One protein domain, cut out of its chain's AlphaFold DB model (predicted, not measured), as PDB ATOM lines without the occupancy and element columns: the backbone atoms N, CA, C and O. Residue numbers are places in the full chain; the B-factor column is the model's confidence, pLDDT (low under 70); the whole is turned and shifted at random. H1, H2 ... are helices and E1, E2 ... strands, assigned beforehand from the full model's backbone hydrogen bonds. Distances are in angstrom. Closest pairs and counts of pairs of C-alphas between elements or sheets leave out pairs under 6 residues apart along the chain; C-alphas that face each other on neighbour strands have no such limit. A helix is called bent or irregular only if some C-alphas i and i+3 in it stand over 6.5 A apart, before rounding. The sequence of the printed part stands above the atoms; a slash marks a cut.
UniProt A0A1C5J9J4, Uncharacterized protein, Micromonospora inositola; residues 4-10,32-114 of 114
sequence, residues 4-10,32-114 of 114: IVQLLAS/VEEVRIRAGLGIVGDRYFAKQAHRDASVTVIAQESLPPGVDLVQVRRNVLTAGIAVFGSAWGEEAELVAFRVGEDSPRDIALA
ATOM      1  N   ILE A   4     286.497 233.221 196.925       91.69
ATOM      2  CA  ILE A   4     286.502 231.804 196.546       91.69
ATOM      3  C   ILE A   4     285.707 231.646 195.244       91.69
ATOM      4  O   ILE A   4     284.586 232.139 195.128       91.69
ATOM      5  N   VAL A   5     286.308 230.990 194.253       94.88
ATOM      6  CA  VAL A   5     285.743 230.790 192.908       94.88
ATOM      7  C   VAL A   5     285.166 229.387 192.757       94.88
ATOM      8  O   VAL A   5     284.095 229.228 192.182       94.88
ATOM      9  N   GLN A   6     285.871 228.376 193.262       96.06
ATOM     10  CA  GLN A   6     285.434 226.983 193.238       96.06
ATOM     11  C   GLN A   6     285.946 226.253 194.475       96.06
ATOM     12  O   GLN A   6     287.016 226.577 195.004       96.06
ATOM     13  N   LEU A   7     285.204 225.224 194.866       96.06
ATOM     14  CA  LEU A   7     285.608 224.245 195.860       96.06
ATOM     15  C   LEU A   7     285.525 222.845 195.251       96.06
ATOM     16  O   LEU A   7     284.608 222.544 194.486       96.06
ATOM     17  N   LEU A   8     286.490 221.998 195.595       95.06
ATOM     18  CA  LEU A   8     286.557 220.611 195.158       95.06
ATOM     19  C   LEU A   8     286.840 219.684 196.340       95.06
ATOM     20  O   LEU A   8     287.896 219.760 196.982       95.06
ATOM     21  N   ALA A   9     285.918 218.752 196.563       94.62
ATOM     22  CA  ALA A   9     286.056 217.648 197.500       94.62
ATOM     23  C   ALA A   9     285.724 216.348 196.767       94.62
ATOM     24  O   ALA A   9     284.628 216.166 196.246       94.62
ATOM     25  N   SER A  10     286.694 215.443 196.696       92.88
ATOM     26  CA  SER A  10     286.558 214.205 195.933       92.88
ATOM     27  C   SER A  10     286.970 213.030 196.803       92.88
ATOM     28  O   SER A  10     288.135 212.994 197.211       92.88
ATOM     29  N   VAL A  32     281.862 221.321 194.501       95.19
ATOM     30  CA  VAL A  32     280.865 221.516 195.556       95.19
ATOM     31  C   VAL A  32     280.702 222.997 195.876       95.19
ATOM     32  O   VAL A  32     281.593 223.806 195.625       95.19
ATOM     33  N   GLU A  33     279.554 223.355 196.440       95.19
ATOM     34  CA  GLU A  33     279.276 224.729 196.877       95.19
ATOM     35  C   GLU A  33     279.822 225.015 198.280       95.19
ATOM     36  O   GLU A  33     280.143 226.161 198.585       95.19
ATOM     37  N   GLU A  34     279.969 223.974 199.109       93.81
ATOM     38  CA  GLU A  34     280.455 224.039 200.487       93.81
ATOM     39  C   GLU A  34     281.469 222.918 200.754       93.81
ATOM     40  O   GLU A  34     281.261 221.771 200.349       93.81
ATOM     41  N   VAL A  35     282.532 223.222 201.502       92.50
ATOM     42  CA  VAL A  35     283.405 222.212 202.123       92.50
ATOM     43  C   VAL A  35     283.454 222.407 203.626       92.50
ATOM     44  O   VAL A  35     283.370 223.530 204.113       92.50
ATOM     45  N   ARG A  36     283.645 221.310 204.364       91.12
ATOM     46  CA  ARG A  36     283.870 221.333 205.813       91.12
ATOM     47  C   ARG A  36     285.265 220.822 206.125       91.12
ATOM     48  O   ARG A  36     285.636 219.749 205.654       91.12
ATOM     49  N   ILE A  37     286.022 221.566 206.918       86.69
ATOM     50  CA  ILE A  37     287.426 221.297 207.234       86.69
ATOM     51  C   ILE A  37     287.558 221.039 208.726       86.69
ATOM     52  O   ILE A  37     287.053 221.816 209.531       86.69
ATOM     53  N   ARG A  38     288.251 219.961 209.096       84.56
ATOM     54  CA  ARG A  38     288.627 219.683 210.486       84.56
ATOM     55  C   ARG A  38     290.132 219.865 210.649       84.56
ATOM     56  O   ARG A  38     290.897 219.261 209.888       84.56
ATOM     57  N   ALA A  39     290.545 220.668 211.630       78.38
ATOM     58  CA  ALA A  39     291.955 220.975 211.858       78.38
ATOM     59  C   ALA A  39     292.796 219.697 211.991       78.38
ATOM     60  O   ALA A  39     292.375 218.704 212.595       78.38
ATOM     61  N   GLY A  40     293.960 219.697 211.339       78.12
ATOM     62  CA  GLY A  40     294.889 218.563 211.300       78.12
ATOM     63  C   GLY A  40     294.390 217.301 210.577       78.12
ATOM     64  O   GLY A  40     295.142 216.326 210.488       78.12
ATOM     65  N   LEU A  41     293.149 217.281 210.068       84.19
ATOM     66  CA  LEU A  41     292.560 216.143 209.349       84.19
ATOM     67  C   LEU A  41     292.183 216.465 207.897       84.19
ATOM     68  O   LEU A  41     292.112 215.537 207.089       84.19
ATOM     69  N   GLY A  42     291.936 217.733 207.567       87.00
ATOM     70  CA  GLY A  42     291.596 218.193 206.220       87.00
ATOM     71  C   GLY A  42     290.095 218.232 205.934       87.00
ATOM     72  O   GLY A  42     289.273 218.355 206.845       87.00
ATOM     73  N   ILE A  43     289.730 218.149 204.651       90.94
ATOM     74  CA  ILE A  43     288.339 218.278 204.184       90.94
ATOM     75  C   ILE A  43     287.555 216.994 204.443       90.94
ATOM     76  O   ILE A  43     287.911 215.931 203.939       90.94
ATOM     77  N   VAL A  44     286.448 217.094 205.177       90.94
ATOM     78  CA  VAL A  44     285.536 215.978 205.439       90.94
ATOM     79  C   VAL A  44     285.003 215.424 204.115       90.94
ATOM     80  O   VAL A  44     284.371 216.139 203.344       90.94
ATOM     81  N   GLY A  45     285.251 214.137 203.866       90.75
ATOM     82  CA  GLY A  45     284.811 213.444 202.651       90.75
ATOM     83  C   GLY A  45     285.772 213.527 201.459       90.75
ATOM     84  O   GLY A  45     285.526 212.857 200.458       90.75
ATOM     85  N   ASP A  46     286.880 214.274 201.548       92.69
ATOM     86  CA  ASP A  46     287.923 214.244 200.515       92.69
ATOM     87  C   ASP A  46     288.867 213.037 200.695       92.69
ATOM     88  O   ASP A  46     289.040 212.492 201.789       92.69
ATOM     89  N   ARG A  47     289.510 212.623 199.599       89.69
ATOM     90  CA  ARG A  47     290.402 211.457 199.498       89.69
ATOM     91  C   ARG A  47     291.534 211.440 200.530       89.69
ATOM     92  O   ARG A  47     292.026 210.363 200.872       89.69
ATOM     93  N   TYR A  48     291.959 212.611 201.009       88.50
ATOM     94  CA  TYR A  48     293.051 212.742 201.976       88.50
ATOM     95  C   TYR A  48     292.593 212.984 203.417       88.50
ATOM     96  O   TYR A  48     293.443 213.096 204.303       88.50
ATOM     97  N   PHE A  49     291.284 212.986 203.679       90.56
ATOM     98  CA  PHE A  49     290.750 213.177 205.021       90.56
ATOM     99  C   PHE A  49     291.331 212.169 206.023       90.56
ATOM    100  O   PHE A  49     291.298 210.954 205.801       90.56
ATOM    101  N   ALA A  50     291.861 212.686 207.134       87.69
ATOM    102  CA  ALA A  50     292.459 211.929 208.233       87.69
ATOM    103  C   ALA A  50     293.592 210.963 207.818       87.69
ATOM    104  O   ALA A  50     293.932 210.030 208.553       87.69
ATOM    105  N   LYS A  51     294.213 211.170 206.647       84.94
ATOM    106  CA  LYS A  51     295.368 210.380 206.208       84.94
ATOM    107  C   LYS A  51     296.648 210.950 206.806       84.94
ATOM    108  O   LYS A  51     297.055 212.064 206.496       84.94
ATOM    109  N   GLN A  52     297.325 210.148 207.628       75.44
ATOM    110  CA  GLN A  52     298.526 210.572 208.354       75.44
ATOM    111  C   GLN A  52     299.650 211.081 207.439       75.44
ATOM    112  O   GLN A  52     300.296 212.060 207.786       75.44
ATOM    113  N   ALA A  53     299.836 210.475 206.263       71.25
ATOM    114  CA  ALA A  53     300.846 210.891 205.286       71.25
ATOM    115  C   ALA A  53     300.565 212.257 204.626       71.25
ATOM    116  O   ALA A  53     301.408 212.761 203.890       71.25
ATOM    117  N   HIS A  54     299.387 212.846 204.856       64.06
ATOM    118  CA  HIS A  54     298.936 214.061 204.180       64.06
ATOM    119  C   HIS A  54     298.482 215.161 205.140       64.06
ATOM    120  O   HIS A  54     297.884 216.120 204.669       64.06
ATOM    121  N   ARG A  55     298.751 215.067 206.451       63.66
ATOM    122  CA  ARG A  55     298.266 216.066 207.427       63.66
ATOM    123  C   ARG A  55     298.643 217.495 207.025       63.66
ATOM    124  O   ARG A  55     297.749 218.324 206.901       63.66
ATOM    125  N   ASP A  56     299.900 217.714 206.639       61.16
ATOM    126  CA  ASP A  56     300.436 219.041 206.281       61.16
ATOM    127  C   ASP A  56     299.985 219.557 204.897       61.16
ATOM    128  O   ASP A  56     300.247 220.706 204.527       61.16
ATOM    129  N   ALA A  57     299.290 218.726 204.115       61.69
ATOM    130  CA  ALA A  57     298.842 219.036 202.753       61.69
ATOM    131  C   ALA A  57     297.405 218.560 202.466       61.69
ATOM    132  O   ALA A  57     297.028 218.361 201.310       61.69
ATOM    133  N   SER A  58     296.595 218.359 203.508       76.12
ATOM    134  CA  SER A  58     295.237 217.808 203.405       76.12
ATOM    135  C   SER A  58     294.180 218.803 202.890       76.12
ATOM    136  O   SER A  58     293.052 218.407 202.603       76.12
ATOM    137  N   VAL A  59     294.558 220.073 202.704       84.81
ATOM    138  CA  VAL A  59     293.814 221.146 202.032       84.81
ATOM    139  C   VAL A  59     294.803 221.879 201.135       84.81
ATOM    140  O   VAL A  59     295.894 222.259 201.561       84.81
ATOM    141  N   THR A  60     294.432 222.073 199.874       87.31
ATOM    142  CA  THR A  60     295.293 222.729 198.887       87.31
ATOM    143  C   THR A  60     294.576 223.889 198.210       87.31
ATOM    144  O   THR A  60     293.430 223.752 197.779       87.31
ATOM    145  N   VAL A  61     295.270 225.018 198.084       87.75
ATOM    146  CA  VAL A  61     294.734 226.263 197.521       87.75
ATOM    147  C   VAL A  61     295.534 226.652 196.281       87.75
ATOM    148  O   VAL A  61     296.745 226.430 196.223       87.75
ATOM    149  N   ILE A  62     294.862 227.210 195.277       90.19
ATOM    150  CA  ILE A  62     295.497 227.772 194.085       90.19
ATOM    151  C   ILE A  62     294.778 229.044 193.641       90.19
ATOM    152  O   ILE A  62     293.552 229.142 193.711       90.19
ATOM    153  N   ALA A  63     295.549 230.023 193.174       91.25
ATOM    154  CA  ALA A  63     295.013 231.248 192.605       91.25
ATOM    155  C   ALA A  63     294.673 231.050 191.121       91.25
ATOM    156  O   ALA A  63     295.470 230.486 190.367       91.25
ATOM    157  N   GLN A  64     293.515 231.547 190.689       93.25
ATOM    158  CA  GLN A  64     293.061 231.511 189.297       93.25
ATOM    159  C   GLN A  64     294.065 232.195 188.365       93.25
ATOM    160  O   GLN A  64     294.286 231.741 187.248       93.25
ATOM    161  N   GLU A  65     294.733 233.239 188.846       92.25
ATOM    162  CA  GLU A  65     295.778 233.973 188.134       92.25
ATOM    163  C   GLU A  65     297.030 233.124 187.854       92.25
ATOM    164  O   GLU A  65     297.841 233.490 187.008       92.25
ATOM    165  N   SER A  66     297.196 231.992 188.548       91.00
ATOM    166  CA  SER A  66     298.286 231.031 188.320       91.00
ATOM    167  C   SER A  66     297.913 229.920 187.331       91.00
ATOM    168  O   SER A  66     298.745 229.055 187.049       91.00
ATOM    169  N   LEU A  67     296.674 229.903 186.827       91.69
ATOM    170  CA  LEU A  67     296.177 228.876 185.916       91.69
ATOM    171  C   LEU A  67     296.141 229.372 184.463       91.69
ATOM    172  O   LEU A  67     295.809 230.533 184.211       91.69
ATOM    173  N   PRO A  68     296.417 228.496 183.480       95.31
ATOM    174  CA  PRO A  68     296.107 228.789 182.089       95.31
ATOM    175  C   PRO A  68     294.599 229.046 181.893       95.31
ATOM    176  O   PRO A  68     293.779 228.474 182.619       95.31
ATOM    177  N   PRO A  69     294.197 229.848 180.890       93.25
ATOM    178  CA  PRO A  69     292.785 230.075 180.592       93.25
ATOM    179  C   PRO A  69     292.010 228.764 180.386       93.25
ATOM    180  O   PRO A  69     292.451 227.884 179.649       93.25
ATOM    181  N   GLY A  70     290.842 228.646 181.024       91.81
ATOM    182  CA  GLY A  70     289.967 227.470 180.921       91.81
ATOM    183  C   GLY A  70     290.370 226.269 181.786       91.81
ATOM    184  O   GLY A  70     289.690 225.246 181.740       91.81
ATOM    185  N   VAL A  71     291.444 226.375 182.574       95.00
ATOM    186  CA  VAL A  71     291.841 225.352 183.551       95.00
ATOM    187  C   VAL A  71     291.170 225.635 184.894       95.00
ATOM    188  O   VAL A  71     291.203 226.767 185.376       95.00
ATOM    189  N   ASP A  72     290.587 224.603 185.505       94.38
ATOM    190  CA  ASP A  72     289.868 224.688 186.772       94.38
ATOM    191  C   ASP A  72     290.291 223.572 187.755       94.38
ATOM    192  O   ASP A  72     291.266 222.840 187.520       94.38
ATOM    193  N   LEU A  73     289.619 223.475 188.909       94.25
ATOM    194  CA  LEU A  73     289.976 222.506 189.950       94.25
ATOM    195  C   LEU A  73     289.880 221.040 189.506       94.25
ATOM    196  O   LEU A  73     290.650 220.218 190.007       94.25
ATOM    197  N   VAL A  74     289.002 220.696 188.566       92.75
ATOM    198  CA  VAL A  74     288.829 219.326 188.062       92.75
ATOM    199  C   VAL A  74     290.096 218.844 187.354       92.75
ATOM    200  O   VAL A  74     290.435 217.657 187.439       92.75
ATOM    201  N   GLN A  75     290.822 219.747 186.688       91.50
ATOM    202  CA  GLN A  75     292.091 219.441 186.027       91.50
ATOM    203  C   GLN A  75     293.269 219.458 187.009       91.50
ATOM    204  O   GLN A  75     294.082 218.535 186.988       91.50
ATOM    205  N   VAL A  76     293.384 220.475 187.877       91.19
ATOM    206  CA  VAL A  76     294.567 220.620 188.762       91.19
ATOM    207  C   VAL A  76     294.463 219.865 190.086       91.19
ATOM    208  O   VAL A  76     295.447 219.752 190.817       91.19
ATOM    209  N   ARG A  77     293.271 219.350 190.405       91.12
ATOM    210  CA  ARG A  77     292.942 218.542 191.592       91.12
ATOM    211  C   ARG A  77     293.337 219.167 192.930       91.12
ATOM    212  O   ARG A  77     293.620 218.443 193.893       91.12
ATOM    213  N   ARG A  78     293.321 220.498 192.979       91.75
ATOM    214  CA  ARG A  78     293.388 221.293 194.210       91.75
ATOM    215  C   ARG A  78     292.002 221.377 194.842       91.75
ATOM    216  O   ARG A  78     291.023 221.009 194.199       91.75
ATOM    217  N   ASN A  79     291.918 221.818 196.091       92.94
ATOM    218  CA  ASN A  79     290.640 221.875 196.799       92.94
ATOM    219  C   ASN A  79     289.959 223.233 196.699       92.94
ATOM    220  O   ASN A  79     288.736 223.286 196.670       92.94
ATOM    221  N   VAL A  80     290.730 224.316 196.654       92.25
ATOM    222  CA  VAL A  80     290.184 225.674 196.654       92.25
ATOM    223  C   VAL A  80     290.801 226.479 195.523       92.25
ATOM    224  O   VAL A  80     292.025 226.582 195.425       92.25
ATOM    225  N   LEU A  81     289.945 227.077 194.696       93.38
ATOM    226  CA  LEU A  81     290.328 228.067 193.698       93.38
ATOM    227  C   LEU A  81     289.951 229.449 194.209       93.38
ATOM    228  O   LEU A  81     288.781 229.709 194.495       93.38
ATOM    229  N   THR A  82     290.921 230.348 194.288       92.44
ATOM    230  CA  THR A  82     290.709 231.736 194.710       92.44
ATOM    231  C   THR A  82     290.978 232.694 193.561       92.44
ATOM    232  O   THR A  82     291.758 232.384 192.670       92.44
ATOM    233  N   ALA A  83     290.392 233.885 193.605       91.31
ATOM    234  CA  ALA A  83     290.765 235.000 192.735       91.31
ATOM    235  C   ALA A  83     291.030 236.248 193.574       91.31
ATOM    236  O   ALA A  83     290.469 236.398 194.663       91.31
ATOM    237  N   GLY A  84     291.853 237.161 193.065       87.12
ATOM    238  CA  GLY A  84     292.161 238.447 193.687       87.12
ATOM    239  C   GLY A  84     293.098 238.369 194.895       87.12
ATOM    240  O   GLY A  84     293.191 239.345 195.638       87.12
ATOM    241  N   ILE A  85     293.771 237.232 195.103       77.56
ATOM    242  CA  ILE A  85     294.833 237.056 196.097       77.56
ATOM    243  C   ILE A  85     295.894 236.090 195.553       77.56
ATOM    244  O   ILE A  85     295.573 235.022 195.034       77.56
ATOM    245  N   ALA A  86     297.170 236.463 195.665       62.88
ATOM    246  CA  ALA A  86     298.265 235.545 195.386       62.88
ATOM    247  C   ALA A  86     298.408 234.600 196.587       62.88
ATOM    248  O   ALA A  86     298.930 234.998 197.625       62.88
ATOM    249  N   VAL A  87     297.899 233.373 196.466       59.78
ATOM    250  CA  VAL A  87     298.053 232.334 197.492       59.78
ATOM    251  C   VAL A  87     299.062 231.307 196.996       59.78
ATOM    252  O   VAL A  87     298.834 230.645 195.986       59.78
ATOM    253  N   PHE A  88     300.167 231.169 197.727       44.22
ATOM    254  CA  PHE A  88     301.108 230.059 197.605       44.22
ATOM    255  C   PHE A  88     301.270 229.429 198.988       44.22
ATOM    256  O   PHE A  88     301.830 230.059 199.880       44.22
ATOM    257  N   GLY A  89     300.772 228.207 199.177       50.75
ATOM    258  CA  GLY A  89     300.981 227.456 200.417       50.75
ATOM    259  C   GLY A  89     299.825 226.540 200.810       50.75
ATOM    260  O   GLY A  89     298.761 226.541 200.188       50.75
ATOM    261  N   SER A  90     300.066 225.740 201.844       51.66
ATOM    262  CA  SER A  90     299.047 225.072 202.655       51.66
ATOM    263  C   SER A  90     298.695 225.968 203.851       51.66
ATOM    264  O   SER A  90     299.566 226.662 204.374       51.66
ATOM    265  N   ALA A  91     297.423 226.002 204.255       52.59
ATOM    266  CA  ALA A  91     296.945 226.757 205.418       52.59
ATOM    267  C   ALA A  91     296.626 225.779 206.551       52.59
ATOM    268  O   ALA A  91     295.927 224.807 206.276       52.59
ATOM    269  N   TRP A  92     297.129 226.021 207.772       52.69
ATOM    270  CA  TRP A  92     296.766 225.246 208.968       52.69
ATOM    271  C   TRP A  92     296.853 226.079 210.255       52.69
ATOM    272  O   TRP A  92     297.954 226.450 210.671       52.69
ATOM    273  N   GLY A  93     295.710 226.305 210.907       43.22
ATOM    274  CA  GLY A  93     295.599 226.586 212.340       43.22
ATOM    275  C   GLY A  93     295.491 225.305 213.186       43.22
ATOM    276  O   GLY A  93     294.995 224.273 212.729       43.22
ATOM    277  N   GLU A  94     295.974 225.353 214.435       52.25
ATOM    278  CA  GLU A  94     295.962 224.204 215.364       52.25
ATOM    279  C   GLU A  94     294.648 224.054 216.169       52.25
ATOM    280  O   GLU A  94     294.451 223.029 216.818       52.25
ATOM    281  N   GLU A  95     293.715 225.017 216.103       52.66
ATOM    282  CA  GLU A  95     292.562 225.106 217.027       52.66
ATOM    283  C   GLU A  95     291.172 225.244 216.359       52.66
ATOM    284  O   GLU A  95     290.279 225.886 216.908       52.66
ATOM    285  N   ALA A  96     290.928 224.642 215.189       53.84
ATOM    286  CA  ALA A  96     289.598 224.692 214.559       53.84
ATOM    287  C   ALA A  96     288.818 223.360 214.661       53.84
ATOM    288  O   ALA A  96     289.205 222.335 214.091       53.84
ATOM    289  N   GLU A  97     287.681 223.370 215.370       58.50
ATOM    290  CA  GLU A  97     286.847 222.179 215.633       58.50
ATOM    291  C   GLU A  97     286.149 221.656 214.356       58.50
ATOM    292  O   GLU A  97     286.151 220.448 214.091       58.50
ATOM    293  N   LEU A  98     285.622 222.569 213.528       57.44
ATOM    294  CA  LEU A  98     285.109 222.345 212.169       57.44
ATOM    295  C   LEU A  98     284.809 223.710 211.518       57.44
ATOM    296  O   LEU A  98     284.034 224.479 212.080       57.44
ATOM    297  N   VAL A  99     285.353 224.003 210.335       74.75
ATOM    298  CA  VAL A  99     285.079 225.258 209.596       74.75
ATOM    299  C   VAL A  99     284.435 224.939 208.255       74.75
ATOM    300  O   VAL A  99     284.891 224.040 207.549       74.75
ATOM    301  N   ALA A 100     283.361 225.650 207.912       75.69
ATOM    302  CA  ALA A 100     282.712 225.544 206.611       75.69
ATOM    303  C   ALA A 100     283.117 226.726 205.724       75.69
ATOM    304  O   ALA A 100     283.110 227.856 206.198       75.69
ATOM    305  N   PHE A 101     283.430 226.449 204.458       79.94
ATOM    306  CA  PHE A 101     283.684 227.465 203.434       79.94
ATOM    307  C   PHE A 101     282.713 227.296 202.272       79.94
ATOM    308  O   PHE A 101     282.492 226.165 201.834       79.94
ATOM    309  N   ARG A 102     282.198 228.407 201.746       81.44
ATOM    310  CA  ARG A 102     281.224 228.495 200.659       81.44
ATOM    311  C   ARG A 102     281.699 229.397 199.532       81.44
ATOM    312  O   ARG A 102     282.304 230.452 199.737       81.44
ATOM    313  N   VAL A 103     281.397 228.980 198.306       83.94
ATOM    314  CA  VAL A 103     281.717 229.753 197.099       83.94
ATOM    315  C   VAL A 103     280.958 231.082 197.105       83.94
ATOM    316  O   VAL A 103     279.750 231.115 197.302       83.94
ATOM    317  N   GLY A 104     281.663 232.187 196.845       81.62
ATOM    318  CA  GLY A 104     281.064 233.519 196.696       81.62
ATOM    319  C   GLY A 104     280.635 234.218 197.993       81.62
ATOM    320  O   GLY A 104     280.481 235.438 197.965       81.62
ATOM    321  N   GLU A 105     280.495 233.490 199.101       81.81
ATOM    322  CA  GLU A 105     280.186 234.052 200.422       81.81
ATOM    323  C   GLU A 105     281.462 234.339 201.220       81.81
ATOM    324  O   GLU A 105     281.631 235.447 201.730       81.81
ATOM    325  N   ASP A 106     282.384 233.373 201.266       80.00
ATOM    326  CA  ASP A 106     283.590 233.476 202.088       80.00
ATOM    327  C   ASP A 106     284.780 234.087 201.334       80.00
ATOM    328  O   ASP A 106     284.955 233.961 200.109       80.00
ATOM    329  N   SER A 107     285.648 234.757 202.094       77.50
ATOM    330  CA  SER A 107     286.872 235.358 201.584       77.50
ATOM    331  C   SER A 107     288.032 234.361 201.636       77.50
ATOM    332  O   SER A 107     288.190 233.620 202.603       77.50
ATOM    333  N   PRO A 108     288.967 234.402 200.668       66.81
ATOM    334  CA  PRO A 108     290.214 233.643 200.737       66.81
ATOM    335  C   PRO A 108     291.038 233.876 202.008       66.81
ATOM    336  O   PRO A 108     291.840 233.024 202.380       66.81
ATOM    337  N   ARG A 109     290.867 235.028 202.670       68.19
ATOM    338  CA  ARG A 109     291.533 235.320 203.949       68.19
ATOM    339  C   ARG A 109     290.999 234.465 205.094       68.19
ATOM    340  O   ARG A 109     291.774 234.140 205.982       68.19
ATOM    341  N   ASP A 110     289.734 234.064 205.039       66.38
ATOM    342  CA  ASP A 110     289.098 233.259 206.083       66.38
ATOM    343  C   ASP A 110     289.669 231.832 206.086       66.38
ATOM    344  O   ASP A 110     289.812 231.219 207.137       66.38
ATOM    345  N   ILE A 111     290.108 231.340 204.919       63.47
ATOM    346  CA  ILE A 111     290.799 230.048 204.773       63.47
ATOM    347  C   ILE A 111     292.195 230.069 205.400       63.47
ATOM    348  O   ILE A 111     292.639 229.061 205.935       63.47
ATOM    349  N   ALA A 112     292.904 231.197 205.327       59.12
ATOM    350  CA  ALA A 112     294.249 231.320 205.893       59.12
ATOM    351  C   ALA A 112     294.250 231.481 207.424       59.12
ATOM    352  O   ALA A 112     295.304 231.339 208.041       59.12
ATOM    353  N   LEU A 113     293.101 231.826 208.013       51.94
ATOM    354  CA  LEU A 113     292.928 232.072 209.447       51.94
ATOM    355  C   LEU A 113     292.292 230.886 210.198       51.94
ATOM    356  O   LEU A 113     292.202 230.948 211.423       51.94
ATOM    357  N   ALA A 114     291.850 229.851 209.478       53.06
ATOM    358  CA  ALA A 114     291.278 228.612 210.011       53.06
ATOM    359  C   ALA A 114     292.343 227.518 210.203       53.06
ATOM    360  O   ALA A 114     292.205 226.742 211.174       53.06
TER     361      ALA A 114
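What this domain is: This is residues 4 to 10 and 32 to 114 of the 114 residues of an uncharacterized protein of Micromonospora inositola (UniProt A0A1C5J9J4). Two small sheets, a three-stranded one of E1, E4 and E3 and a two-stranded ribbon of E2 and E5, stand at an angle to each other, with the ribbon's end at Glu 34 and Arg 102 near strand E1. H3 covers E4, H2 only grazes the three-stranded sheet, H1 lies off that sheet, and two long loops, residues 39 to 51 and 84 to 98, run without a named element. The 90 printed residues hold three named helices and five named strands in the order E1 E2 H1 E3 H2 E4 E5 H3, with under half of the residues in them; the class is mixed, helices and strands. The sheet E1, E4, E3 is mixed, and E2 with E5 is antiparallel. The whole is compact, with a radius of gyration of the C-alphas of 12.1 A, and only just elongated, spanning 34 by 22 by 22 A.

How they stand to each other: E1, residues 4 to 8, is an edge strand, antiparallel to inner strand E4, residues 80 to 83, at 164 degrees; N 5 and O 81 are 2.8 A apart, within hydrogen-bond range. E3, residues 61 to 63, is the other edge strand, parallel to E4 at 26 degrees, with N 62 and O 80 at 2.9 A. E3, H2 of residues 73 to 76, and E4 form a strand-helix-strand unit, two parallel neighbour strands with a helix between them in the chain, and its crossover is right-handed. H2 only grazes the sheet; the closest C-alphas of E1 and H2 are those of Leu 8 and Leu 73, 6.5 A. E2, residues 34 to 38, is antiparallel to E5, residues 99 to 102, at 161 degrees, with N 37 and O 99 at 2.8 A. The closest C-alphas of E1 and E2 are those of Leu 7 and Glu 34, 6.9 A. H3, residues 108 to 112, is on the three-stranded sheet, over E4, at a height over the sheet of 9.8 A. H1, residues 52 to 57, is not on that sheet and is irregular, with C-alphas 53 and 56 at 8.2 A. Of O i to N i+4 pairs, H1 has 0 of 2 within range and H3 0 of 1, with 1 of 3 and 1 of 2 O i to N i+3 pairs; H2 is too short for an O i to N i+4 pair.

Where its parts are: E1 begins at C-alpha 4, (286.502, 231.804, 196.546), and measures 11.3 A. E2 is 13.6 A long, H1 10.2 A, E3 7.0 A, H2 5.1 A, E4 10.1 A and E5 10.3 A. H3, 6.9 A, ends at C-alpha 112, (294.249, 231.320, 205.893).

The domain as a whole: Residues 11 to 31 are not printed, and C-alphas 10 and 32 are 9.3 A apart across the cut. The links E2 to H1 and E4 to E5 are long. Mean pLDDT of the printed part is 80.1; residues 54 to 57, 86 to 98 and 108 to 114 are under 70.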